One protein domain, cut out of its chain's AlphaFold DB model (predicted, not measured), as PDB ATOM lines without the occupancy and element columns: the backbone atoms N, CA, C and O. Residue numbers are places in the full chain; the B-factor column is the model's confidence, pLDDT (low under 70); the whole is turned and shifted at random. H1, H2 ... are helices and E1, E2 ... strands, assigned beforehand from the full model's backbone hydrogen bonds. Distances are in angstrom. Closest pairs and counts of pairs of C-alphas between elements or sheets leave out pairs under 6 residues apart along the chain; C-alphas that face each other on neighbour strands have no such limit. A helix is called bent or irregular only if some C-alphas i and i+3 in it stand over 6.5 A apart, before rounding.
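This is residues 382 to 539 and 599 to 630 of the 1276 residues of the protein "DNA-directed DNA polymerase" of Bursaphelenchus xylophilus (UniProt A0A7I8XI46). A twisted sheet of seven strands curls round two helices, H2 and H3, on one face, while the long helix H5 crosses the E3, E2 and E1 part of the other face, giving three layers with the sheet between helices. The short helix H4 packs on H5, and the hairpin of E1 and E2 reaches out to one end of the longest axis, with the tail of residues 623 to 630 standing free at the other. The printed part has 190 residues, with five named helices and seven named strands in the order E1 E2 H1 E3 H2 E4 H3 E5 E6 E7 H4 H5, and its class is mixed. The sheet is mixed too, in the order E3 E2 E1 E4 E7 E6 E5. The whole is compact, with a radius of gyration of the C-alphas of 16.8 A and spans of 55 by 42 by 36 A.

The sheet runs from edge strand E3, residues 436 to 440, through E2, residues 399 to 413, E1, residues 382 to 392, E4, residues 466 to 470, E7, residues 517 to 522, and E6, residues 502 to 510, to edge strand E5, residues 491 to 499. E1 and E4 are parallel, at 45 degrees, with N 382 and O 467 2.8 A apart. E4 and E7 are parallel, at 22 degrees, with N 468 and O 519 2.8 A apart. The other neighbours are antiparallel, with backbone N and O within hydrogen-bond range across each pair: N 383 and O 410 of E1 and E2 are 2.8 A apart, N 409 and O 437 of E2 and E3 2.8 A, N 520 and O 506 of E7 and E6 2.8 A, and N 507 and O 495 of E6 and E5 2.8 A. E5, E6 and E7 form a meander, each strand the antiparallel neighbour of the one before. H2, residues 449 to 460, and H3, residues 477 to 487, are on one face of the sheet, which curls round both. They touch about perpendicular, at 78 degrees, H2 with residues 450 to 454 alone; the closest C-alphas, of Val 450 and Leu 481, are 6.0 A apart. E3, H2, E4 and E4, H3, E5 are split strand-helix-strand units, parallel strands with others between them, and both crossovers are right-handed. On the opposite face H5, residues 599 to 625, lies over E3, E2 and E1 at a height over the sheet of 7.5 A, slantwise to the strands, at 52 degrees to E2 on the local plane. Its closest C-alphas to E1 are those of Leu 614 and Ala 383, 5.4 A apart. H4, residues 531 to 538, is not on the sheet but touches H5, residues 609 to 619 alone, at a steep tilt of 40 degrees, the same way; the closest C-alphas, of Met 534 and Ala 616, are 6.6 A apart. H1, residues 414 to 419, is not on the sheet and is close to H5 but not clearly touching it, the C-alphas of Met 417 and Val 618 being 6.4 A apart. Every O i to N i+4 pair is within hydrogen-bond range in H1 and H2, against 5 of 7 in H3, 2 of 4 in H4 and 22 of 23 in H5.

E1 begins at C-alpha 382, at (91.610, 59.101, 76.288), and is 31.6 A long. E2 is 40.1 A long and bends by 54 degrees at residue 405; E6, 23.4 A, bends by 53 degrees at residue 505. E5 measures 23.2 A, E7 16.7 A, H2 16.5 A and H3 16.8 A. E3, E4 and H1 are short. H4 is only just irregular, with C-alphas 532 and 535 6.7 A apart. H5, 39.4 A long, ends at C-alpha 625, at (101.052, 73.299, 67.870).

The two C-alphas farthest apart, of Asn 396 and Pro 629, are 55.8 A apart. Residues 540 to 598 are cut out between H4 and H5, and C-alphas 539 and 599 are 29.7 A apart. Of the links that are printed whole, H1 to E3, residues 420 to 435, is long. Mean pLDDT of the printed part is 90.0; residues 395 to 397 are under 70.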
ATOM      1  N   CYS A 382      92.087  59.720  75.052       97.25
ATOM      2  CA  CYS A 382      91.610  59.101  76.288       97.25
ATOM      3  C   CYS A 382      92.781  58.967  77.270       97.25
ATOM      4  O   CYS A 382      93.646  58.115  77.073       97.25
ATOM      5  N   ALA A 383      92.818  59.795  78.311       97.56
ATOM      6  CA  ALA A 383      93.701  59.603  79.456       97.56
ATOM      7  C   ALA A 383      93.065  58.567  80.390       97.56
ATOM      8  O   ALA A 383      91.910  58.745  80.770       97.56
ATOM      9  N   PHE A 384      93.769  57.489  80.725       97.44
ATOM     10  CA  PHE A 384      93.238  56.435  81.592       97.44
ATOM     11  C   PHE A 384      94.264  55.980  82.626       97.44
ATOM     12  O   PHE A 384      95.466  56.121  82.393       97.44
ATOM     13  N   ASP A 385      93.772  55.433  83.731       96.75
ATOM     14  CA  ASP A 385      94.583  54.923  84.835       96.75
ATOM     15  C   ASP A 385      93.866  53.766  85.547       96.75
ATOM     16  O   ASP A 385      92.627  53.711  85.541       96.75
ATOM     17  N   PHE A 386      94.637  52.827  86.105       95.62
ATOM     18  CA  PHE A 386      94.125  51.684  86.855       95.62
ATOM     19  C   PHE A 386      94.629  51.641  88.288       95.62
ATOM     20  O   PHE A 386      95.824  51.513  88.545       95.62
ATOM     21  N   GLU A 387      93.678  51.492  89.204       95.19
ATOM     22  CA  GLU A 387      93.972  51.088  90.568       95.19
ATOM     23  C   GLU A 387      93.856  49.577  90.718       95.19
ATOM     24  O   GLU A 387      92.974  48.916  90.150       95.19
ATOM     25  N   THR A 388      94.789  49.016  91.487       94.00
ATOM     26  CA  THR A 388      94.926  47.568  91.635       94.00
ATOM     27  C   THR A 388      94.954  47.142  93.090       94.00
ATOM     28  O   THR A 388      95.595  47.764  93.934       94.00
ATOM     29  N   THR A 389      94.311  46.011  93.355       92.50
ATOM     30  CA  THR A 389      94.576  45.207  94.547       92.50
ATOM     31  C   THR A 389      95.797  44.328  94.318       92.50
ATOM     32  O   THR A 389      96.100  43.952  93.181       92.50
ATOM     33  N   THR A 390      96.484  43.975  95.402       87.06
ATOM     34  CA  THR A 390      97.679  43.127  95.364       87.06
ATOM     35  C   THR A 390      97.427  41.840  96.146       87.06
ATOM     36  O   THR A 390      97.057  41.888  97.316       87.06
ATOM     37  N   THR A 391      97.613  40.678  95.515       84.62
ATOM     38  CA  THR A 391      97.377  39.363  96.142       84.62
ATOM     39  C   THR A 391      98.664  38.536  96.163       84.62
ATOM     40  O   THR A 391      99.206  38.271  95.087       84.62
ATOM     41  N   PRO A 392      99.175  38.116  97.337       82.75
ATOM     42  CA  PRO A 392     100.343  37.238  97.427       82.75
ATOM     43  C   PRO A 392     100.141  35.921  96.670       82.75
ATOM     44  O   PRO A 392      99.056  35.339  96.693       82.75
ATOM     45  N   LEU A 393     101.188  35.440  96.000       80.06
ATOM     46  CA  LEU A 393     101.186  34.133  95.350       80.06
ATOM     47  C   LEU A 393     101.560  33.030  96.350       80.06
ATOM     48  O   LEU A 393     102.536  33.141  97.089       80.06
ATOM     49  N   ASN A 394     100.816  31.922  96.321       71.31
ATOM     50  CA  ASN A 394     101.046  30.743  97.168       71.31
ATOM     51  C   ASN A 394     102.173  29.833  96.628       71.31
ATOM     52  O   ASN A 394     102.005  28.618  96.546       71.31
ATOM     53  N   ASP A 395     103.297  30.402  96.188       67.56
ATOM     54  CA  ASP A 395     104.372  29.681  95.482       67.56
ATOM     55  C   ASP A 395     105.785  29.923  96.061       67.56
ATOM     56  O   ASP A 395     106.776  29.724  95.361       67.56
ATOM     57  N   ASN A 396     105.898  30.337  97.333       64.75
ATOM     58  CA  ASN A 396     107.160  30.679  98.026       64.75
ATOM     59  C   ASN A 396     108.015  31.751  97.318       64.75
ATOM     60  O   ASN A 396     109.196  31.905  97.626       64.75
ATOM     61  N   SER A 397     107.458  32.494  96.357       65.62
ATOM     62  CA  SER A 397     108.254  33.346  95.471       65.62
ATOM     63  C   SER A 397     108.410  34.804  95.928       65.62
ATOM     64  O   SER A 397     108.972  35.596  95.175       65.62
ATOM     65  N   ASN A 398     107.928  35.183  97.124       78.94
ATOM     66  CA  ASN A 398     107.835  36.582  97.595       78.94
ATOM     67  C   ASN A 398     107.218  37.537  96.549       78.94
ATOM     68  O   ASN A 398     107.571  38.717  96.465       78.94
ATOM     69  N   ARG A 399     106.296  37.022  95.724       82.38
ATOM     70  CA  ARG A 399     105.606  37.796  94.690       82.38
ATOM     71  C   ARG A 399     104.142  37.985  95.024       82.38
ATOM     72  O   ARG A 399     103.482  37.065  95.502       82.38
ATOM     73  N   SER A 400     103.626  39.141  94.636       86.19
ATOM     74  CA  SER A 400     102.203  39.446  94.688       86.19
ATOM     75  C   SER A 400     101.698  39.898  93.323       86.19
ATOM     76  O   SER A 400     102.373  40.651  92.623       86.19
ATOM     77  N   GLN A 401     100.523  39.423  92.921       88.88
ATOM     78  CA  GLN A 401      99.889  39.728  91.643       88.88
ATOM     79  C   GLN A 401      98.968  40.945  91.753       88.88
ATOM     80  O   GLN A 401      98.189  41.047  92.697       88.88
ATOM     81  N   HIS A 402      99.017  41.823  90.751       91.69
ATOM     82  CA  HIS A 402      98.113  42.966  90.632       91.69
ATOM     83  C   HIS A 402      96.822  42.587  89.902       91.69
ATOM     84  O   HIS A 402      96.866  41.998  88.817       91.69
ATOM     85  N   SER A 403      95.682  42.985  90.469       92.00
ATOM     86  CA  SER A 403      94.352  42.836  89.867       92.00
ATOM     87  C   SER A 403      93.605  44.165  89.892       92.00
ATOM     88  O   SER A 403      93.431  44.752  90.959       92.00
ATOM     89  N   VAL A 404      93.162  44.632  88.720       94.62
ATOM     90  CA  VAL A 404      92.460  45.918  88.568       94.62
ATOM     91  C   VAL A 404      91.097  45.858  89.242       94.62
ATOM     92  O   VAL A 404      90.299  44.971  88.938       94.62
ATOM     93  N   ASN A 405      90.823  46.819  90.120       95.62
ATOM     94  CA  ASN A 405      89.530  46.954  90.786       95.62
ATOM     95  C   ASN A 405      88.845  48.300  90.544       95.62
ATOM     96  O   ASN A 405      87.645  48.411  90.800       95.62
ATOM     97  N   PHE A 406      89.571  49.287  90.026       97.12
ATOM     98  CA  PHE A 406      89.011  50.564  89.615       97.12
ATOM     99  C   PHE A 406      89.755  51.107  88.392       97.12
ATOM    100  O   PHE A 406      90.960  50.907  88.242       97.12
ATOM    101  N   ALA A 407      89.024  51.779  87.506       97.62
ATOM    102  CA  ALA A 407      89.578  52.507  86.378       97.62
ATOM    103  C   ALA A 407      88.843  53.829  86.185       97.62
ATOM    104  O   ALA A 407      87.612  53.878  86.267       97.62
ATOM    105  N   SER A 408      89.590  54.867  85.826       96.88
ATOM    106  CA  SER A 408      89.047  56.143  85.368       96.88
ATOM    107  C   SER A 408      89.535  56.439  83.951       96.88
ATOM    108  O   SER A 408      90.622  56.027  83.538       96.88
ATOM    109  N   ILE A 409      88.698  57.111  83.158       96.88
ATOM    110  CA  ILE A 409      89.011  57.512  81.787       96.88
ATOM    111  C   ILE A 409      88.465  58.915  81.541       96.88
ATOM    112  O   ILE A 409      87.251  59.111  81.499       96.88
ATOM    113  N   HIS A 410      89.362  59.861  81.280       94.75
ATOM    114  CA  HIS A 410      89.034  61.203  80.814       94.75
ATOM    115  C   HIS A 410      89.258  61.318  79.305       94.75
ATOM    116  O   HIS A 410      90.327  60.993  78.784       94.75
ATOM    117  N   LYS A 411      88.248  61.794  78.577       93.56
ATOM    118  CA  LYS A 411      88.209  61.801  77.114       93.56
ATOM    119  C   LYS A 411      87.998  63.198  76.549       93.56
ATOM    120  O   LYS A 411      87.055  63.891  76.914       93.56
ATOM    121  N   ALA A 412      88.777  63.559  75.532       94.56
ATOM    122  CA  ALA A 412      88.585  64.781  74.757       94.56
ATOM    123  C   ALA A 412      88.782  64.529  73.255       94.56
ATOM    124  O   ALA A 412      89.807  64.000  72.827       94.56
ATOM    125  N   CYS A 413      87.824  64.943  72.418       93.06
ATOM    126  CA  CYS A 413      88.056  64.996  70.972       93.06
ATOM    127  C   CYS A 413      88.886  66.236  70.604       93.06
ATOM    128  O   CYS A 413      88.913  67.218  71.350       93.06
ATOM    129  N   THR A 414      89.519  66.246  69.429       91.81
ATOM    130  CA  THR A 414      90.334  67.397  68.978       91.81
ATOM    131  C   THR A 414      89.568  68.717  68.911       91.81
ATOM    132  O   THR A 414      90.163  69.765  69.150       91.81
ATOM    133  N   THR A 415      88.256  68.687  68.637       90.44
ATOM    134  CA  THR A 415      87.411  69.893  68.674       90.44
ATOM    135  C   THR A 415      87.284  70.431  70.097       90.44
ATOM    136  O   THR A 415      87.447  71.631  70.293       90.44
ATOM    137  N   CYS A 416      87.051  69.559  71.084       92.00
ATOM    138  CA  CYS A 416      86.983  69.976  72.481       92.00
ATOM    139  C   CYS A 416      88.326  70.520  72.950       92.00
ATOM    140  O   CYS A 416      88.372  71.619  73.485       92.00
ATOM    141  N   MET A 417      89.425  69.805  72.687       92.69
ATOM    142  CA  MET A 417      90.771  70.261  73.061       92.69
ATOM    143  C   MET A 417      91.078  71.673  72.538       92.69
ATOM    144  O   MET A 417      91.719  72.446  73.238       92.69
ATOM    145  N   ALA A 418      90.599  72.016  71.336       89.12
ATOM    146  CA  ALA A 418      90.809  73.328  70.729       89.12
ATOM    147  C   ALA A 418      89.933  74.447  71.323       89.12
ATOM    148  O   ALA A 418      90.386  75.584  71.382       89.12
ATOM    149  N   ASN A 419      88.695  74.155  71.737       89.81
ATOM    150  CA  ASN A 419      87.750  75.167  72.232       89.81
ATOM    151  C   ASN A 419      87.577  75.182  73.762       89.81
ATOM    152  O   ASN A 419      86.773  75.954  74.269       89.81
ATOM    153  N   GLY A 420      88.284  74.315  74.489       89.38
ATOM    154  CA  GLY A 420      88.250  74.248  75.951       89.38
ATOM    155  C   GLY A 420      87.077  73.467  76.557       89.38
ATOM    156  O   GLY A 420      87.130  73.183  77.747       89.38
ATOM    157  N   LYS A 421      86.079  73.028  75.770       88.69
ATOM    158  CA  LYS A 421      84.869  72.342  76.288       88.69
ATOM    159  C   LYS A 421      85.142  71.056  77.068       88.69
ATOM    160  O   LYS A 421      84.306  70.630  77.839       88.69
ATOM    161  N   TRP A 422      86.300  70.431  76.874       88.62
ATOM    162  CA  TRP A 422      86.688  69.219  77.605       88.62
ATOM    163  C   TRP A 422      86.891  69.434  79.113       88.62
ATOM    164  O   TRP A 422      87.026  68.448  79.826       88.62
ATOM    165  N   ARG A 423      86.966  70.693  79.569       87.25
ATOM    166  CA  ARG A 423      87.033  71.064  80.991       87.25
ATOM    167  C   ARG A 423      85.661  71.147  81.657       87.25
ATOM    168  O   ARG A 423      85.595  71.199  82.876       87.25
ATOM    169  N   ASP A 424      84.599  71.224  80.860       82.12
ATOM    170  CA  ASP A 424      83.227  71.249  81.349       82.12
ATOM    171  C   ASP A 424      82.751  69.799  81.501       82.12
ATOM    172  O   ASP A 424      82.507  69.099  80.516       82.12
ATOM    173  N   GLU A 425      82.703  69.331  82.748       72.12
ATOM    174  CA  GLU A 425      82.231  67.986  83.089       72.12
ATOM    175  C   GLU A 425      80.693  67.907  83.161       72.12
ATOM    176  O   GLU A 425      80.147  66.805  83.126       72.12
ATOM    177  N   GLU A 426      79.990  69.045  83.197       75.44
ATOM    178  CA  GLU A 426      78.528  69.119  83.315       75.44
ATOM    179  C   GLU A 426      77.832  69.026  81.952       75.44
ATOM    180  O   GLU A 426      76.746  68.452  81.843       75.44
ATOM    181  N   THR A 427      78.461  69.554  80.895       79.56
ATOM    182  CA  THR A 427      77.881  69.582  79.546       79.56
ATOM    183  C   THR A 427      78.500  68.522  78.626       79.56
ATOM    184  O   THR A 427      79.635  68.678  78.162       79.56
ATOM    185  N   PRO A 428      77.753  67.474  78.223       81.69
ATOM    186  CA  PRO A 428      78.252  66.488  77.275       81.69
ATOM    187  C   PRO A 428      78.575  67.102  75.909       81.69
ATOM    188  O   PRO A 428      77.806  67.861  75.317       81.69
ATOM    189  N   CYS A 429      79.704  66.700  75.337       84.50
ATOM    190  CA  CYS A 429      80.089  67.089  73.987       84.50
ATOM    191  C   CYS A 429      79.292  66.286  72.939       84.50
ATOM    192  O   CYS A 429      79.302  65.061  72.963       84.50
ATOM    193  N   GLU A 430      78.720  66.930  71.916       81.31
ATOM    194  CA  GLU A 430      77.953  66.246  70.846       81.31
ATOM    195  C   GLU A 430      78.721  65.113  70.132       81.31
ATOM    196  O   GLU A 430      78.136  64.136  69.663       81.31
ATOM    197  N   LYS A 431      80.051  65.238  70.028       79.88
ATOM    198  CA  LYS A 431      80.926  64.224  69.408       79.88
ATOM    199  C   LYS A 431      81.442  63.185  70.403       79.88
ATOM    200  O   LYS A 431      81.764  62.070  69.998       79.88
ATOM    201  N   CYS A 432      81.589  63.572  71.665       75.88
ATOM    202  CA  CYS A 432      82.319  62.839  72.688       75.88
ATOM    203  C   CYS A 432      81.369  62.106  73.644       75.88
ATOM    204  O   CYS A 432      81.745  61.069  74.178       75.88
ATOM    205  N   GLY A 433      80.155  62.613  73.851       84.62
ATOM    206  CA  GLY A 433      79.343  62.311  75.025       84.62
ATOM    207  C   GLY A 433      79.994  62.869  76.292       84.62
ATOM    208  O   GLY A 433      80.661  63.904  76.243       84.62
ATOM    209  N   GLU A 434      79.822  62.146  77.395       86.69
ATOM    210  CA  GLU A 434      80.469  62.419  78.680       86.69
ATOM    211  C   GLU A 434      82.003  62.381  78.569       86.69
ATOM    212  O   GLU A 434      82.590  61.556  77.847       86.69
ATOM    213  N   HIS A 435      82.643  63.307  79.285       90.44
ATOM    214  CA  HIS A 435      84.094  63.476  79.306       90.44
ATOM    215  C   HIS A 435      84.786  62.525  80.285       90.44
ATOM    216  O   HIS A 435      85.892  62.076  79.987       90.44
ATOM    217  N   LEU A 436      84.129  62.150  81.382       92.56
ATOM    218  CA  LEU A 436      84.635  61.219  82.385       92.56
ATOM    219  C   LEU A 436      83.855  59.900  82.340       92.56
ATOM    220  O   LEU A 436      82.631  59.892  82.242       92.56
ATOM    221  N   LYS A 437      84.563  58.774  82.435       94.12
ATOM    222  CA  LYS A 437      83.972  57.453  82.658       94.12
ATOM    223  C   LYS A 437      84.769  56.683  83.703       94.12
ATOM    224  O   LYS A 437      85.991  56.612  83.603       94.12
ATOM    225  N   THR A 438      84.078  56.071  84.655       96.38
ATOM    226  CA  THR A 438      84.665  55.226  85.703       96.38
ATOM    227  C   THR A 438      84.091  53.811  85.657       96.38
ATOM    228  O   THR A 438      82.987  53.584  85.151       96.38
ATOM    229  N   PHE A 439      84.873  52.853  86.152       97.19
ATOM    230  CA  PHE A 439      84.495  51.449  86.315       97.19
ATOM    231  C   PHE A 439      85.051  50.960  87.649       97.19
ATOM    232  O   PHE A 439      86.231  51.168  87.927       97.19
ATOM    233  N   SER A 440      84.223  50.324  88.476       96.44
ATOM    234  CA  SER A 440      84.569  50.089  89.877       96.44
ATOM    235  C   SER A 440      83.940  48.809  90.415       96.44
ATOM    236  O   SER A 440      82.718  48.688  90.473       96.44
ATOM    237  N   ILE A 441      84.778  47.869  90.861       95.75
ATOM    238  CA  ILE A 441      84.318  46.685  91.603       95.75
ATOM    239  C   ILE A 441      83.782  47.091  92.988       95.75
ATOM    240  O   ILE A 441      82.684  46.659  93.337       95.75
ATOM    241  N   PRO A 442      84.467  47.947  93.783       93.31
ATOM    242  CA  PRO A 442      83.972  48.327  95.112       93.31
ATOM    243  C   PRO A 442      82.598  49.018  95.109       93.31
ATOM    244  O   PRO A 442      81.845  48.893  96.080       93.31
ATOM    245  N   HIS A 443      82.266  49.741  94.035       91.81
ATOM    246  CA  HIS A 443      80.971  50.418  93.884       91.81
ATOM    247  C   HIS A 443      79.893  49.528  93.243       91.81
ATOM    248  O   HIS A 443      78.720  49.878  93.295       91.81
ATOM    249  N   GLY A 444      80.259  48.352  92.721       89.75
ATOM    250  CA  GLY A 444      79.326  47.430  92.066       89.75
ATOM    251  C   GLY A 444      79.020  47.775  90.605       89.75
ATOM    252  O   GLY A 444      78.139  47.158  90.013       89.75
ATOM    253  N   ASP A 445      79.758  48.714  90.010       89.38
ATOM    254  CA  ASP A 445      79.536  49.193  88.638       89.38
ATOM    255  C   ASP A 445      80.159  48.274  87.575       89.38
ATOM    256  O   ASP A 445      79.892  48.422  86.382       89.38
ATOM    257  N   SER A 446      81.042  47.357  87.986       92.81
ATOM    258  CA  SER A 446      81.756  46.445  87.093       92.81
ATOM    259  C   SER A 446      82.141  45.145  87.799       92.81
ATOM    260  O   SER A 446      82.639  45.157  88.922       92.81
ATOM    261  N   GLU A 447      81.977  44.017  87.106       92.88
ATOM    262  CA  GLU A 447      82.528  42.716  87.519       92.88
ATOM    263  C   GLU A 447      83.941  42.481  86.955       92.88
ATOM    264  O   GLU A 447      84.717  41.687  87.488       92.88
ATOM    265  N   ASN A 448      84.285  43.152  85.850       94.25
ATOM    266  CA  ASN A 448      85.581  43.044  85.187       94.25
ATOM    267  C   ASN A 448      85.960  44.382  84.542       94.25
ATOM    268  O   ASN A 448      85.721  44.625  83.356       94.25
ATOM    269  N   VAL A 449      86.629  45.212  85.339       96.44
ATOM    270  CA  VAL A 449      87.015  46.577  84.972       96.44
ATOM    271  C   VAL A 449      87.848  46.620  83.688       96.44
ATOM    272  O   VAL A 449      87.600  47.449  82.816       96.44
ATOM    273  N   VAL A 450      88.803  45.701  83.521       95.38
ATOM    274  CA  VAL A 450      89.688  45.671  82.342       95.38
ATOM    275  C   VAL A 450      88.895  45.438  81.055       95.38
ATOM    276  O   VAL A 450      89.148  46.087  80.036       95.38
ATOM    277  N   LYS A 451      87.923  44.518  81.096       95.94
ATOM    278  CA  LYS A 451      87.054  44.217  79.957       95.94
ATOM    279  C   LYS A 451      86.178  45.418  79.606       95.94
ATOM    280  O   LYS A 451      86.108  45.788  78.434       95.94
ATOM    281  N   ASP A 452      85.559  46.046  80.602       97.19
ATOM    282  CA  ASP A 452      84.655  47.179  80.382       97.19
ATOM    283  C   ASP A 452      85.396  48.408  79.836       97.19
ATOM    284  O   ASP A 452      84.922  49.064  78.905       97.19
ATOM    285  N   VAL A 453      86.620  48.654  80.317       97.44
ATOM    286  CA  VAL A 453      87.523  49.677  79.771       97.44
ATOM    287  C   VAL A 453      87.828  49.403  78.298       97.44
ATOM    288  O   VAL A 453      87.728  50.311  77.468       97.44
ATOM    289  N   TRP A 454      88.173  48.163  77.940       97.44
ATOM    290  CA  TRP A 454      88.455  47.806  76.548       97.44
ATOM    291  C   TRP A 454      87.231  48.000  75.636       97.44
ATOM    292  O   TRP A 454      87.345  48.598  74.561       97.44
ATOM    293  N   GLU A 455      86.043  47.572  76.073       96.69
ATOM    294  CA  GLU A 455      84.793  47.798  75.334       96.69
ATOM    295  C   GLU A 455      84.472  49.292  75.178       96.69
ATOM    296  O   GLU A 455      84.089  49.745  74.090       96.69
ATOM    297  N   TYR A 456      84.701  50.091  76.220       96.50
ATOM    298  CA  TYR A 456      84.502  51.534  76.163       96.50
ATOM    299  C   TYR A 456      85.461  52.219  75.182       96.50
ATOM    300  O   TYR A 456      85.014  53.023  74.354       96.50
ATOM    301  N   LEU A 457      86.750  51.867  75.188       97.12
ATOM    302  CA  LEU A 457      87.726  52.398  74.230       97.12
ATOM    303  C   LEU A 457      87.349  52.045  72.783       97.12
ATOM    304  O   LEU A 457      87.384  52.918  71.911       97.12
ATOM    305  N   LYS A 458      86.897  50.810  72.522       95.81
ATOM    306  CA  LYS A 458      86.364  50.420  71.203       95.81
ATOM    307  C   LYS A 458      85.141  51.240  70.811       95.81
ATOM    308  O   LYS A 458      85.039  51.676  69.663       95.81
ATOM    309  N   SER A 459      84.229  51.492  71.750       94.00
ATOM    310  CA  SER A 459      83.044  52.317  71.497       94.00
ATOM    311  C   SER A 459      83.421  53.745  71.079       94.00
ATOM    312  O   SER A 459      82.850  54.280  70.123       94.00
ATOM    313  N   CYS A 460      84.460  54.311  71.703       93.50
ATOM    314  CA  CYS A 460      85.017  55.618  71.365       93.50
ATOM    315  C   CYS A 460      85.736  55.621  70.005       93.50
ATOM    316  O   CYS A 460      85.821  56.669  69.362       93.50
ATOM    317  N   ALA A 461      86.214  54.461  69.544       94.19
ATOM    318  CA  ALA A 461      86.931  54.288  68.282       94.19
ATOM    319  C   ALA A 461      86.032  53.949  67.075       94.19
ATOM    320  O   ALA A 461      86.537  53.658  65.987       94.19
ATOM    321  N   LYS A 462      84.696  53.969  67.219       90.44
ATOM    322  CA  LYS A 462      83.759  53.581  66.142       90.44
ATOM    323  C   LYS A 462      83.832  54.473  64.897       90.44
ATOM    324  O   LYS A 462      83.783  53.960  63.783       90.44
ATOM    325  N   LYS A 463      83.910  55.798  65.076       86.62
ATOM    326  CA  LYS A 463      83.864  56.785  63.972       86.62
ATOM    327  C   LYS A 463      85.232  57.372  63.626       86.62
ATOM    328  O   LYS A 463      85.510  57.629  62.459       86.62
ATOM    329  N   ILE A 464      86.053  57.612  64.641       90.88
ATOM    330  CA  ILE A 464      87.390  58.205  64.544       90.88
ATOM    331  C   ILE A 464      88.337  57.415  65.454       90.88
ATOM    332  O   ILE A 464      87.852  56.791  66.397       90.88
ATOM    333  N   PRO A 465      89.654  57.422  65.194       95.12
ATOM    334  CA  PRO A 465      90.609  56.684  66.012       95.12
ATOM    335  C   PRO A 465      90.686  57.226  67.445       95.12
ATOM    336  O   PRO A 465      90.413  58.403  67.698       95.12
ATOM    337  N   VAL A 466      91.099  56.364  68.373       97.00
ATOM    338  CA  VAL A 466      91.381  56.709  69.773       97.00
ATOM    339  C   VAL A 466      92.887  56.681  70.018       97.00
ATOM    340  O   VAL A 466      93.564  55.732  69.628       97.00
ATOM    341  N   LEU A 467      93.402  57.702  70.698       97.44
ATOM    342  CA  LEU A 467      94.723  57.725  71.316       97.44
ATOM    343  C   LEU A 467      94.535  57.563  72.829       97.44
ATOM    344  O   LEU A 467      94.126  58.503  73.503       97.44
ATOM    345  N   ALA A 468      94.791  56.366  73.343       97.62
ATOM    346  CA  ALA A 468      94.713  56.031  74.756       97.62
ATOM    347  C   ALA A 468      96.090  56.197  75.413       97.62
ATOM    348  O   ALA A 468      97.077  55.610  74.960       97.62
ATOM    349  N   ILE A 469      96.171  57.004  76.470       97.50
ATOM    350  CA  ILE A 469      97.422  57.325  77.160       97.50
ATOM    351  C   ILE A 469      97.258  57.091  78.658       97.50
ATOM    352  O   ILE A 469      96.385  57.685  79.278       97.50
ATOM    353  N   ALA A 470      98.146  56.281  79.223       96.00
ATOM    354  CA  ALA A 470      98.333  56.142  80.666       96.00
ATOM    355  C   ALA A 470      99.707  56.696  81.068       96.00
ATOM    356  O   ALA A 470     100.603  56.838  80.223       96.00
ATOM    357  N   HIS A 471      99.892  57.021  82.346       95.00
ATOM    358  CA  HIS A 471     101.172  57.505  82.857       95.00
ATOM    359  C   HIS A 471     102.021  56.346  83.382       95.00
ATOM    360  O   HIS A 471     101.600  55.631  84.275       95.00
ATOM    361  N   PHE A 472     103.205  56.118  82.800       90.81
ATOM    362  CA  PHE A 472     104.006  54.895  82.999       90.81
ATOM    363  C   PHE A 472     103.320  53.588  82.557       90.81
ATOM    364  O   PHE A 472     103.874  52.494  82.736       90.81
ATOM    365  N   GLY A 473     102.175  53.680  81.876       89.69
ATOM    366  CA  GLY A 473     101.368  52.514  81.530       89.69
ATOM    367  C   GLY A 473     102.031  51.533  80.571       89.69
ATOM    368  O   GLY A 473     101.676  50.357  80.553       89.69
ATOM    369  N   GLY A 474     103.078  51.943  79.844       89.56
ATOM    370  CA  GLY A 474     103.866  51.035  79.008       89.56
ATOM    371  C   GLY A 474     104.559  49.910  79.795       89.56
ATOM    372  O   GLY A 474     104.930  48.887  79.212       89.56
ATOM    373  N   LYS A 475     104.739  50.081  81.112       88.81
ATOM    374  CA  LYS A 475     105.266  49.059  82.032       88.81
ATOM    375  C   LYS A 475     104.209  48.475  82.978       88.81
ATOM    376  O   LYS A 475     104.519  47.484  83.632       88.81
ATOM    377  N   PHE A 476     103.009  49.056  83.028       91.19
ATOM    378  CA  PHE A 476     101.961  48.708  83.988       91.19
ATOM    379  C   PHE A 476     100.591  48.538  83.305       91.19
ATOM    380  O   PHE A 476     100.295  47.439  82.836       91.19
ATOM    381  N   ASP A 477      99.800  49.604  83.157       93.19
ATOM    382  CA  ASP A 477      98.390  49.580  82.724       93.19
ATOM    383  C   ASP A 477      98.157  48.860  81.396       93.19
ATOM    384  O   ASP A 477      97.237  48.052  81.247       93.19
ATOM    385  N   CYS A 478      99.034  49.095  80.416       91.81
ATOM    386  CA  CYS A 478      98.919  48.456  79.110       91.81
ATOM    387  C   CYS A 478      99.058  46.933  79.226       91.81
ATOM    388  O   CYS A 478      98.359  46.211  78.523       91.81
ATOM    389  N   HIS A 479      99.913  46.419  80.122       90.19
ATOM    390  CA  HIS A 479     100.052  44.969  80.332       90.19
ATOM    391  C   HIS A 479      98.791  44.347  80.916       90.19
ATOM    392  O   HIS A 479      98.444  43.232  80.528       90.19
ATOM    393  N   LEU A 480      98.101  45.069  81.800       91.50
ATOM    394  CA  LEU A 480      96.838  44.632  82.391       91.50
ATOM    395  C   LEU A 480      95.741  44.536  81.312       91.50
ATOM    396  O   LEU A 480      95.026  43.537  81.261       91.50
ATOM    397  N   LEU A 481      95.690  45.491  80.373       91.62
ATOM    398  CA  LEU A 481      94.761  45.474  79.229       91.62
ATOM    399  C   LEU A 481      95.056  44.398  78.185       91.62
ATOM    400  O   LEU A 481      94.127  43.877  77.561       91.62
ATOM    401  N   MET A 482      96.330  44.053  77.966       89.50
ATOM    402  CA  MET A 482      96.704  43.149  76.874       89.50
ATOM    403  C   MET A 482      96.014  41.786  76.960       89.50
ATOM    404  O   MET A 482      95.755  41.189  75.918       89.50
ATOM    405  N   LYS A 483      95.674  41.300  78.160       84.94
ATOM    406  CA  LYS A 483      94.937  40.040  78.322       84.94
ATOM    407  C   LYS A 483      93.575  40.082  77.621       84.94
ATOM    408  O   LYS A 483      93.250  39.169  76.873       84.94
ATOM    409  N   GLU A 484      92.803  41.150  77.807       90.62
ATOM    410  CA  GLU A 484      91.480  41.283  77.181       90.62
ATOM    411  C   GLU A 484      91.582  41.648  75.693       90.62
ATOM    412  O   GLU A 484      90.853  41.094  74.870       90.62
ATOM    413  N   ILE A 485      92.566  42.473  75.310       92.62
ATOM    414  CA  ILE A 485      92.858  42.768  73.895       92.62
ATOM    415  C   ILE A 485      93.194  41.474  73.137       92.62
ATOM    416  O   ILE A 485      92.740  41.259  72.014       92.62
ATOM    417  N   ASN A 486      93.973  40.571  73.730       89.12
ATOM    418  CA  ASN A 486      94.359  39.338  73.054       89.12
ATOM    419  C   ASN A 486      93.201  38.354  72.864       89.12
ATOM    420  O   ASN A 486      93.149  37.704  71.820       89.12
ATOM    421  N   LYS A 487      92.217  38.323  73.763       88.75
ATOM    422  CA  LYS A 487      91.009  37.498  73.595       88.75
ATOM    423  C   LYS A 487      90.060  38.017  72.516       88.75
ATOM    424  O   LYS A 487      89.281  37.243  71.954       88.75
ATOM    425  N   ASP A 488      90.114  39.310  72.202       89.81
ATOM    426  CA  ASP A 488      89.164  39.941  71.291       89.81
ATOM    427  C   ASP A 488      89.336  39.460  69.835       89.81
ATOM    428  O   ASP A 488      90.388  39.617  69.197       89.81
ATOM    429  N   LYS A 489      88.257  38.871  69.305       86.31
ATOM    430  CA  LYS A 489      88.157  38.334  67.940       86.31
ATOM    431  C   LYS A 489      87.731  39.378  66.899       86.31
ATOM    432  O   LYS A 489      87.762  39.091  65.706       86.31
ATOM    433  N   THR A 490      87.356  40.585  67.324       88.44
ATOM    434  CA  THR A 490      87.035  41.728  66.448       88.44
ATOM    435  C   THR A 490      88.274  42.516  66.016       88.44
ATOM    436  O   THR A 490      88.170  43.467  65.243       88.44
ATOM    437  N   ILE A 491      89.465  42.125  66.476       88.81
ATOM    438  CA  ILE A 491      90.737  42.736  66.087       88.81
ATOM    439  C   ILE A 491      91.221  42.137  64.767       88.81
ATOM    440  O   ILE A 491      91.369  40.924  64.631       88.81
ATOM    441  N   SER A 492      91.525  43.000  63.798       84.62
ATOM    442  CA  SER A 492      92.111  42.595  62.518       84.62
ATOM    443  C   SER A 492      93.639  42.609  62.528       84.62
ATOM    444  O   SER A 492      94.254  41.842  61.785       84.62
ATOM    445  N   LYS A 493      94.256  43.478  63.343       87.69
ATOM    446  CA  LYS A 493      95.711  43.637  63.418       87.69
ATOM    447  C   LYS A 493      96.155  44.241  64.752       87.69
ATOM    448  O   LYS A 493      95.508  45.157  65.254       87.69
ATOM    449  N   ILE A 494      97.295  43.771  65.263       91.62
ATOM    450  CA  ILE A 494      98.019  44.376  66.388       91.62
ATOM    451  C   ILE A 494      99.454  44.658  65.934       91.62
ATOM    452  O   ILE A 494     100.192  43.730  65.608       91.62
ATOM    453  N   ASP A 495      99.851  45.930  65.925       91.12
ATOM    454  CA  ASP A 495     101.240  46.353  65.728       91.12
ATOM    455  C   ASP A 495     101.785  46.923  67.037       91.12
ATOM    456  O   ASP A 495     101.120  47.721  67.689       91.12
ATOM    457  N   MET A 496     103.007  46.567  67.424       89.75
ATOM    458  CA  MET A 496     103.589  47.044  68.678       89.75
ATOM    459  C   MET A 496     105.067  47.382  68.548       89.75
ATOM    460  O   MET A 496     105.820  46.728  67.827       89.75
ATOM    461  N   ILE A 497     105.484  48.401  69.295       88.88
ATOM    462  CA  ILE A 497     106.887  48.765  69.490       88.88
ATOM    463  C   ILE A 497     107.182  48.606  70.977       88.88
ATOM    464  O   ILE A 497     106.591  49.299  71.806       88.88
ATOM    465  N   LEU A 498     108.105  47.708  71.319       86.75
ATOM    466  CA  LEU A 498     108.528  47.466  72.696       86.75
ATOM    467  C   LEU A 498     110.037  47.265  72.810       86.75
ATOM    468  O   LEU A 498     110.715  46.908  71.849       86.75
ATOM    469  N   THR A 499     110.566  47.488  74.008       80.88
ATOM    470  CA  THR A 499     111.942  47.143  74.382       80.88
ATOM    471  C   THR A 499     111.913  46.430  75.726       80.88
ATOM    472  O   THR A 499     111.454  46.988  76.724       80.88
ATOM    473  N   GLY A 500     112.375  45.177  75.755       78.44
ATOM    474  CA  GLY A 500     112.168  44.305  76.911       78.44
ATOM    475  C   GLY A 500     110.673  44.111  77.169       78.44
ATOM    476  O   GLY A 500     109.951  43.672  76.279       78.44
ATOM    477  N   ALA A 501     110.207  44.469  78.366       79.94
ATOM    478  CA  ALA A 501     108.786  44.454  78.718       79.94
ATOM    479  C   ALA A 501     108.089  45.817  78.538       79.94
ATOM    480  O   ALA A 501     106.880  45.890  78.687       79.94
ATOM    481  N   LYS A 502     108.799  46.912  78.227       87.31
ATOM    482  CA  LYS A 502     108.160  48.230  78.088       87.31
ATOM    483  C   LYS A 502     107.513  48.376  76.708       87.31
ATOM    484  O   LYS A 502     108.232  48.355  75.708       87.31
ATOM    485  N   TYR A 503     106.205  48.623  76.662       89.81
ATOM    486  CA  TYR A 503     105.513  49.099  75.464       89.81
ATOM    487  C   TYR A 503     105.775  50.595  75.256       89.81
ATOM    488  O   TYR A 503     105.590  51.406  76.160       89.81
ATOM    489  N   TYR A 504     106.220  50.966  74.056       91.56
ATOM    490  CA  TYR A 504     106.275  52.362  73.616       91.56
ATOM    491  C   TYR A 504     104.995  52.757  72.891       91.56
ATOM    492  O   TYR A 504     104.483  53.848  73.102       91.56
ATOM    493  N   THR A 505     104.488  51.866  72.040       93.31
ATOM    494  CA  THR A 505     103.179  52.028  71.413       93.31
ATOM    495  C   THR A 505     102.582  50.677  71.038       93.31
ATOM    496  O   THR A 505     103.320  49.736  70.723       93.31
ATOM    497  N   ILE A 506     101.254  50.595  71.071       94.38
ATOM    498  CA  ILE A 506     100.465  49.451  70.613       94.38
ATOM    499  C   ILE A 506      99.340  50.011  69.743       94.38
ATOM    500  O   ILE A 506      98.512  50.770  70.231       94.38
ATOM    501  N   ASN A 507      99.300  49.648  68.466       95.75
ATOM    502  CA  ASN A 507      98.229  50.024  67.552       95.75
ATOM    503  C   ASN A 507      97.336  48.808  67.322       95.75
ATOM    504  O   ASN A 507      97.791  47.784  66.806       95.75
ATOM    505  N   VAL A 508      96.070  48.930  67.707       95.94
ATOM    506  CA  VAL A 508      95.062  47.881  67.569       95.94
ATOM    507  C   VAL A 508      94.026  48.334  66.551       95.94
ATOM    508  O   VAL A 508      93.316  49.312  66.778       95.94
ATOM    509  N   ALA A 509      93.925  47.621  65.431       93.81
ATOM    510  CA  ALA A 509      92.951  47.907  64.381       93.81
ATOM    511  C   ALA A 509      91.794  46.904  64.420       93.81
ATOM    512  O   ALA A 509      92.011  45.692  64.518       93.81
ATOM    513  N   GLY A 510      90.565  47.404  64.302       88.06
ATOM    514  CA  GLY A 510      89.362  46.575  64.275       88.06
ATOM    515  C   GLY A 510      89.119  45.923  62.915       88.06
ATOM    516  O   GLY A 510      89.694  46.301  61.889       88.06
ATOM    517  N   THR A 511      88.263  44.907  62.877       84.75
ATOM    518  CA  THR A 511      87.646  44.423  61.638       84.75
ATOM    519  C   THR A 511      86.650  45.452  61.107       84.75
ATOM    520  O   THR A 511      86.097  46.245  61.871       84.75
ATOM    521  N   ALA A 512      86.384  45.429  59.798       76.12
ATOM    522  CA  ALA A 512      85.450  46.360  59.168       76.12
ATOM    523  C   ALA A 512      84.092  46.385  59.902       76.12
ATOM    524  O   ALA A 512      83.462  45.345  60.076       76.12
ATOM    525  N   GLY A 513      83.668  47.575  60.336       75.19
ATOM    526  CA  GLY A 513      82.406  47.794  61.052       75.19
ATOM    527  C   GLY A 513      82.458  47.636  62.579       75.19
ATOM    528  O   GLY A 513      81.500  48.038  63.229       75.19
ATOM    529  N   ALA A 514      83.547  47.117  63.162       84.19
ATOM    530  CA  ALA A 514      83.680  46.983  64.618       84.19
ATOM    531  C   ALA A 514      84.166  48.291  65.271       84.19
ATOM    532  O   ALA A 514      83.446  48.919  66.044       84.19
ATOM    533  N   PHE A 515      85.380  48.718  64.924       91.94
ATOM    534  CA  PHE A 515      85.982  49.995  65.311       91.94
ATOM    535  C   PHE A 515      87.144  50.316  64.360       91.94
ATOM    536  O   PHE A 515      87.587  49.452  63.602       91.94
ATOM    537  N   THR A 516      87.613  51.563  64.371       92.31
ATOM    538  CA  THR A 516      88.696  52.027  63.492       92.31
ATOM    539  C   THR A 516      90.065  51.584  64.014       92.31
ATOM    540  O   THR A 516      90.596  50.559  63.588       92.31
ATOM    541  N   GLU A 517      90.632  52.335  64.955       95.81
ATOM    542  CA  GLU A 517      91.944  52.089  65.548       95.81
ATOM    543  C   GLU A 517      91.980  52.624  66.985       95.81
ATOM    544  O   GLU A 517      91.489  53.721  67.258       95.81
ATOM    545  N   VAL A 518      92.583  51.855  67.893       97.75
ATOM    546  CA  VAL A 518      92.954  52.296  69.243       97.75
ATOM    547  C   VAL A 518      94.473  52.234  69.349       97.75
ATOM    548  O   VAL A 518      95.072  51.167  69.204       97.75
ATOM    549  N   LYS A 519      95.098  53.386  69.582       97.06
ATOM    550  CA  LYS A 519      96.540  53.519  69.784       97.06
ATOM    551  C   LYS A 519      96.828  53.724  71.257       97.06
ATOM    552  O   LYS A 519      96.389  54.717  71.823       97.06
ATOM    553  N   PHE A 520      97.604  52.835  71.850       96.19
ATOM    554  CA  PHE A 520      98.130  52.999  73.195       96.19
ATOM    555  C   PHE A 520      99.521  53.624  73.135       96.19
ATOM    556  O   PHE A 520     100.356  53.225  72.313       96.19
ATOM    557  N   THR A 521      99.775  54.589  74.011       93.81
ATOM    558  CA  THR A 521     101.105  55.149  74.274       93.81
ATOM    559  C   THR A 521     101.240  55.481  75.762       93.81
ATOM    560  O   THR A 521     100.287  55.380  76.531       93.81
ATOM    561  N   ASP A 522     102.445  55.844  76.172       93.88
ATOM    562  CA  ASP A 522     102.799  56.176  77.549       93.88
ATOM    563  C   ASP A 522     103.158  57.662  77.614       93.88
ATOM    564  O   ASP A 522     104.037  58.118  76.872       93.88
ATOM    565  N   SER A 523     102.502  58.428  78.491       94.00
ATOM    566  CA  SER A 523     102.783  59.864  78.619       94.00
ATOM    567  C   SER A 523     104.223  60.135  79.051       94.00
ATOM    568  O   SER A 523     104.794  61.149  78.648       94.00
ATOM    569  N   PHE A 524     104.872  59.193  79.745       91.81
ATOM    570  CA  PHE A 524     106.281  59.289  80.126       91.81
ATOM    571  C   PHE A 524     107.231  59.282  78.914       91.81
ATOM    572  O   PHE A 524     108.386  59.691  79.017       91.81
ATOM    573  N   ASN A 525     106.769  58.869  77.726       91.75
ATOM    574  CA  ASN A 525     107.545  59.000  76.488       91.75
ATOM    575  C   ASN A 525     107.660  60.459  75.995       91.75
ATOM    576  O   ASN A 525     108.486  60.726  75.113       91.75
ATOM    577  N   TYR A 526     106.862  61.381  76.550       89.75
ATOM    578  CA  TYR A 526     106.846  62.814  76.226       89.75
ATOM    579  C   TYR A 526     107.155  63.686  77.449       89.75
ATOM    580  O   TYR A 526     107.976  64.594  77.359       89.75
ATOM    581  N   LEU A 527     106.542  63.374  78.594       88.81
ATOM    582  CA  LEU A 527     106.656  64.092  79.863       88.81
ATOM    583  C   LEU A 527     107.369  63.200  80.891       88.81
ATOM    584  O   LEU A 527     106.734  62.469  81.648       88.81
ATOM    585  N   GLN A 528     108.706  63.236  80.899       86.81
ATOM    586  CA  GLN A 528     109.556  62.396  81.761       86.81
ATOM    587  C   GLN A 528     109.620  62.912  83.210       86.81
ATOM    588  O   GLN A 528     110.687  63.241  83.722       86.81
ATOM    589  N   MET A 529     108.468  63.016  83.868       86.44
ATOM    590  CA  MET A 529     108.333  63.466  85.257       86.44
ATOM    591  C   MET A 529     107.183  62.729  85.956       86.44
ATOM    592  O   MET A 529     106.305  62.230  85.257       86.44
ATOM    593  N   PRO A 530     107.155  62.659  87.299       88.62
ATOM    594  CA  PRO A 530     106.024  62.086  88.029       88.62
ATOM    595  C   PRO A 530     104.721  62.862  87.793       88.62
ATOM    596  O   PRO A 530     104.744  64.092  87.735       88.62
ATOM    597  N   LEU A 531     103.583  62.158  87.756       91.25
ATOM    598  CA  LEU A 531     102.253  62.751  87.550       91.25
ATOM    599  C   LEU A 531     101.947  63.902  88.517       91.25
ATOM    600  O   LEU A 531     101.571  64.981  88.079       91.25
ATOM    601  N   GLY A 532     102.190  63.710  89.818       89.06
ATOM    602  CA  GLY A 532     101.928  64.738  90.835       89.06
ATOM    603  C   GLY A 532     102.776  66.008  90.685       89.06
ATOM    604  O   GLY A 532     102.412  67.053  91.206       89.06
ATOM    605  N   SER A 533     103.880  65.955  89.932       87.31
ATOM    606  CA  SER A 533     104.687  67.140  89.618       87.31
ATOM    607  C   SER A 533     104.166  67.900  88.393       87.31
ATOM    608  O   SER A 533     104.549  69.052  88.189       87.31
ATOM    609  N   MET A 534     103.300  67.284  87.575       89.06
ATOM    610  CA  MET A 534     102.797  67.871  86.332       89.06
ATOM    611  C   MET A 534     101.957  69.136  86.536       89.06
ATOM    612  O   MET A 534     102.184  70.055  85.756       89.06
ATOM    613  N   PRO A 535     101.055  69.263  87.536       89.69
ATOM    614  CA  PRO A 535     100.280  70.492  87.721       89.69
ATOM    615  C   PRO A 535     101.165  71.721  87.916       89.69
ATOM    616  O   PRO A 535     101.077  72.678  87.147       89.69
ATOM    617  N   LYS A 536     102.108  71.647  88.865       84.50
ATOM    618  CA  LYS A 536     103.077  72.718  89.128       84.50
ATOM    619  C   LYS A 536     104.022  72.939  87.951       84.50
ATOM    620  O   LYS A 536     104.295  74.082  87.599       84.50
ATOM    621  N   ALA A 537     104.520  71.865  87.333       81.62
ATOM    622  CA  ALA A 537     105.402  71.990  86.180       81.62
ATOM    623  C   ALA A 537     104.678  72.678  85.013       81.62
ATOM    624  O   ALA A 537     105.203  73.640  84.474       81.62
ATOM    625  N   LEU A 538     103.471  72.229  84.655       82.38
ATOM    626  CA  LEU A 538     102.677  72.660  83.494       82.38
ATOM    627  C   LEU A 538     101.773  73.869  83.721       82.38
ATOM    628  O   LEU A 538     101.159  74.328  82.754       82.38
ATOM    629  N   GLY A 539     101.750  74.420  84.938       81.31
ATOM    630  CA  GLY A 539     100.861  75.523  85.302       81.31
ATOM    631  C   GLY A 539      99.406  75.149  85.033       81.31
ATOM    632  O   GLY A 539      98.696  75.880  84.346       81.31
ATOM    633  N   LYS A 599      85.557  53.881  99.517       94.50
ATOM    634  CA  LYS A 599      84.974  53.991  98.175       94.50
ATOM    635  C   LYS A 599      85.143  55.399  97.622       94.50
ATOM    636  O   LYS A 599      85.676  55.546  96.524       94.50
ATOM    637  N   GLN A 600      84.768  56.404  98.408       94.44
ATOM    638  CA  GLN A 600      84.902  57.804  98.018       94.44
ATOM    639  C   GLN A 600      86.369  58.163  97.743       94.44
ATOM    640  O   GLN A 600      86.687  58.699  96.689       94.44
ATOM    641  N   GLN A 601      87.283  57.761  98.631       94.50
ATOM    642  CA  GLN A 601      88.714  58.054  98.495       94.50
ATOM    643  C   GLN A 601      89.349  57.392  97.263       94.50
ATOM    644  O   GLN A 601      90.155  58.018  96.578       94.50
ATOM    645  N   LEU A 602      88.974  56.146  96.945       94.56
ATOM    646  CA  LEU A 602      89.425  55.466  95.726       94.56
ATOM    647  C   LEU A 602      88.927  56.184  94.462       94.56
ATOM    648  O   LEU A 602      89.679  56.334  93.499       94.56
ATOM    649  N   TYR A 603      87.665  56.622  94.477       93.69
ATOM    650  CA  TYR A 603      87.034  57.329  93.366       93.69
ATOM    651  C   TYR A 603      87.714  58.681  93.107       93.69
ATOM    652  O   TYR A 603      88.154  58.946  91.985       93.69
ATOM    653  N   ASP A 604      87.872  59.490  94.156       93.12
ATOM    654  CA  ASP A 604      88.474  60.824  94.084       93.12
ATOM    655  C   ASP A 604      89.940  60.756  93.646       93.12
ATOM    656  O   ASP A 604      90.353  61.490  92.745       93.12
ATOM    657  N   TYR A 605      90.716  59.825  94.215       93.56
ATOM    658  CA  TYR A 605      92.119  59.629  93.848       93.56
ATOM    659  C   TYR A 605      92.274  59.253  92.371       93.56
ATOM    660  O   TYR A 605      93.003  59.913  91.625       93.56
ATOM    661  N   GLY A 606      91.552  58.221  91.927       92.31
ATOM    662  CA  GLY A 606      91.703  57.708  90.571       92.31
ATOM    663  C   GLY A 606      91.183  58.672  89.499       92.31
ATOM    664  O   GLY A 606      91.741  58.733  88.402       92.31
ATOM    665  N   ILE A 607      90.141  59.463  89.776       94.38
ATOM    666  CA  ILE A 607      89.684  60.528  88.863       94.38
ATOM    667  C   ILE A 607      90.721  61.636  88.760       94.38
ATOM    668  O   ILE A 607      91.003  62.102  87.651       94.38
ATOM    669  N   GLN A 608      91.294  62.047  89.890       95.06
ATOM    670  CA  GLN A 608      92.248  63.145  89.907       95.06
ATOM    671  C   GLN A 608      93.488  62.829  89.064       95.06
ATOM    672  O   GLN A 608      93.959  63.690  88.317       95.06
ATOM    673  N   ASP A 609      93.965  61.585  89.092       94.75
ATOM    674  CA  ASP A 609      95.099  61.147  88.278       94.75
ATOM    675  C   ASP A 609      94.843  61.307  86.771       94.75
ATOM    676  O   ASP A 609      95.661  61.895  86.047       94.75
ATOM    677  N   THR A 610      93.683  60.867  86.275       95.25
ATOM    678  CA  THR A 610      93.360  61.008  84.847       95.25
ATOM    679  C   THR A 610      92.976  62.428  84.455       95.25
ATOM    680  O   THR A 610      93.248  62.822  83.316       95.25
ATOM    681  N   ARG A 611      92.435  63.226  85.386       94.62
ATOM    682  CA  ARG A 611      92.198  64.662  85.186       94.62
ATOM    683  C   ARG A 611      93.523  65.401  85.001       94.62
ATOM    684  O   ARG A 611      93.722  66.048  83.971       94.62
ATOM    685  N   ILE A 612      94.478  65.227  85.921       95.50
ATOM    686  CA  ILE A 612      95.832  65.794  85.805       95.50
ATOM    687  C   ILE A 612      96.473  65.369  84.480       95.50
ATOM    688  O   ILE A 612      97.010  66.208  83.748       95.50
ATOM    689  N   LEU A 613      96.389  64.080  84.143       96.25
ATOM    690  CA  LEU A 613      96.984  63.544  82.925       96.25
ATOM    691  C   LEU A 613      96.372  64.155  81.655       96.25
ATOM    692  O   LEU A 613      97.118  64.555  80.759       96.25
ATOM    693  N   LEU A 614      95.041  64.264  81.561       95.44
ATOM    694  CA  LEU A 614      94.392  64.876  80.399       95.44
ATOM    695  C   LEU A 614      94.788  66.351  80.266       95.44
ATOM    696  O   LEU A 614      95.197  66.770  79.180       95.44
ATOM    697  N   HIS A 615      94.745  67.119  81.362       93.69
ATOM    698  CA  HIS A 615      95.165  68.523  81.364       93.69
ATOM    699  C   HIS A 615      96.615  68.680  80.894       93.69
ATOM    700  O   HIS A 615      96.906  69.526  80.040       93.69
ATOM    701  N   ALA A 616      97.515  67.825  81.384       93.12
ATOM    702  CA  ALA A 616      98.917  67.824  80.997       93.12
ATOM    703  C   ALA A 616      99.114  67.534  79.501       93.12
ATOM    704  O   ALA A 616      99.872  68.232  78.824       93.12
ATOM    705  N   LEU A 617      98.413  66.531  78.963       94.25
ATOM    706  CA  LEU A 617      98.509  66.137  77.556       94.25
ATOM    707  C   LEU A 617      97.942  67.203  76.615       94.25
ATOM    708  O   LEU A 617      98.562  67.498  75.592       94.25
ATOM    709  N   VAL A 618      96.808  67.820  76.962       93.44
ATOM    710  CA  VAL A 618      96.224  68.920  76.176       93.44
ATOM    711  C   VAL A 618      97.146  70.143  76.189       93.44
ATOM    712  O   VAL A 618      97.375  70.738  75.134       93.44
ATOM    713  N   LYS A 619      97.736  70.479  77.345       89.81
ATOM    714  CA  LYS A 619      98.708  71.577  77.473       89.81
ATOM    715  C   LYS A 619      99.985  71.309  76.675       89.81
ATOM    716  O   LYS A 619     100.445  72.185  75.948       89.81
ATOM    717  N   PHE A 620     100.532  70.094  76.747       89.94
ATOM    718  CA  PHE A 620     101.673  69.689  75.920       89.94
ATOM    719  C   PHE A 620     101.343  69.808  74.427       89.94
ATOM    720  O   PHE A 620     102.110  70.390  73.660       89.94
ATOM    721  N   ARG A 621     100.176  69.303  74.009       90.38
ATOM    722  CA  ARG A 621      99.709  69.371  72.621       90.38
ATOM    723  C   ARG A 621      99.643  70.810  72.112       90.38
ATOM    724  O   ARG A 621     100.158  71.074  71.029       90.38
ATOM    725  N   SER A 622      99.035  71.725  72.871       87.94
ATOM    726  CA  SER A 622      98.895  73.124  72.449       87.94
ATOM    727  C   SER A 622     100.253  73.806  72.278       87.94
ATOM    728  O   SER A 622     100.461  74.476  71.274       87.94
ATOM    729  N   MET A 623     101.196  73.563  73.198       85.06
ATOM    730  CA  MET A 623     102.553  74.122  73.123       85.06
ATOM    731  C   MET A 623     103.273  73.712  71.834       85.06
ATOM    732  O   MET A 623     103.905  74.538  71.187       85.06
ATOM    733  N   ILE A 624     103.166  72.446  71.419       83.44
ATOM    734  CA  ILE A 624     103.825  71.995  70.184       83.44
ATOM    735  C   ILE A 624     103.133  72.545  68.931       83.44
ATOM    736  O   ILE A 624     103.798  72.836  67.933       83.44
ATOM    737  N   GLN A 625     101.812  72.727  68.980       87.06
ATOM    738  CA  GLN A 625     101.052  73.299  67.870       87.06
ATOM    739  C   GLN A 625     101.384  74.771  67.600       87.06
ATOM    740  O   GLN A 625     101.196  75.206  66.467       87.06
ATOM    741  N   GLU A 626     101.957  75.508  68.559       84.88
ATOM    742  CA  GLU A 626     102.498  76.853  68.299       84.88
ATOM    743  C   GLU A 626     103.617  76.835  67.243       84.88
ATOM    744  O   GLU A 626     103.752  77.781  66.471       84.88
ATOM    745  N   HIS A 627     104.393  75.748  67.160       82.50
ATOM    746  CA  HIS A 627     105.461  75.606  66.166       82.50
ATOM    747  C   HIS A 627     104.983  74.985  64.846       82.50
ATOM    748  O   HIS A 627     105.549  75.274  63.793       82.50
ATOM    749  N   CYS A 628     103.978  74.103  64.883       82.31
ATOM    750  CA  CYS A 628     103.430  73.450  63.690       82.31
ATOM    751  C   CYS A 628     101.911  73.206  63.837       82.31
ATOM    752  O   CYS A 628     101.502  72.117  64.246       82.31
ATOM    753  N   PRO A 629     101.055  74.190  63.490       82.69
ATOM    754  CA  PRO A 629      99.623  74.158  63.824       82.69
ATOM    755  C   PRO A 629      98.831  73.001  63.207       82.69
ATOM    756  O   PRO A 629      97.824  72.555  63.759       82.69
ATOM    757  N   THR A 630      99.254  72.515  62.041       82.31
ATOM    758  CA  THR A 630      98.562  71.446  61.311       82.31
ATOM    759  C   THR A 630      99.097  70.049  61.619       82.31
ATOM    760  O   THR A 630      98.511  69.068  61.154       82.31
TER     761      THR A 630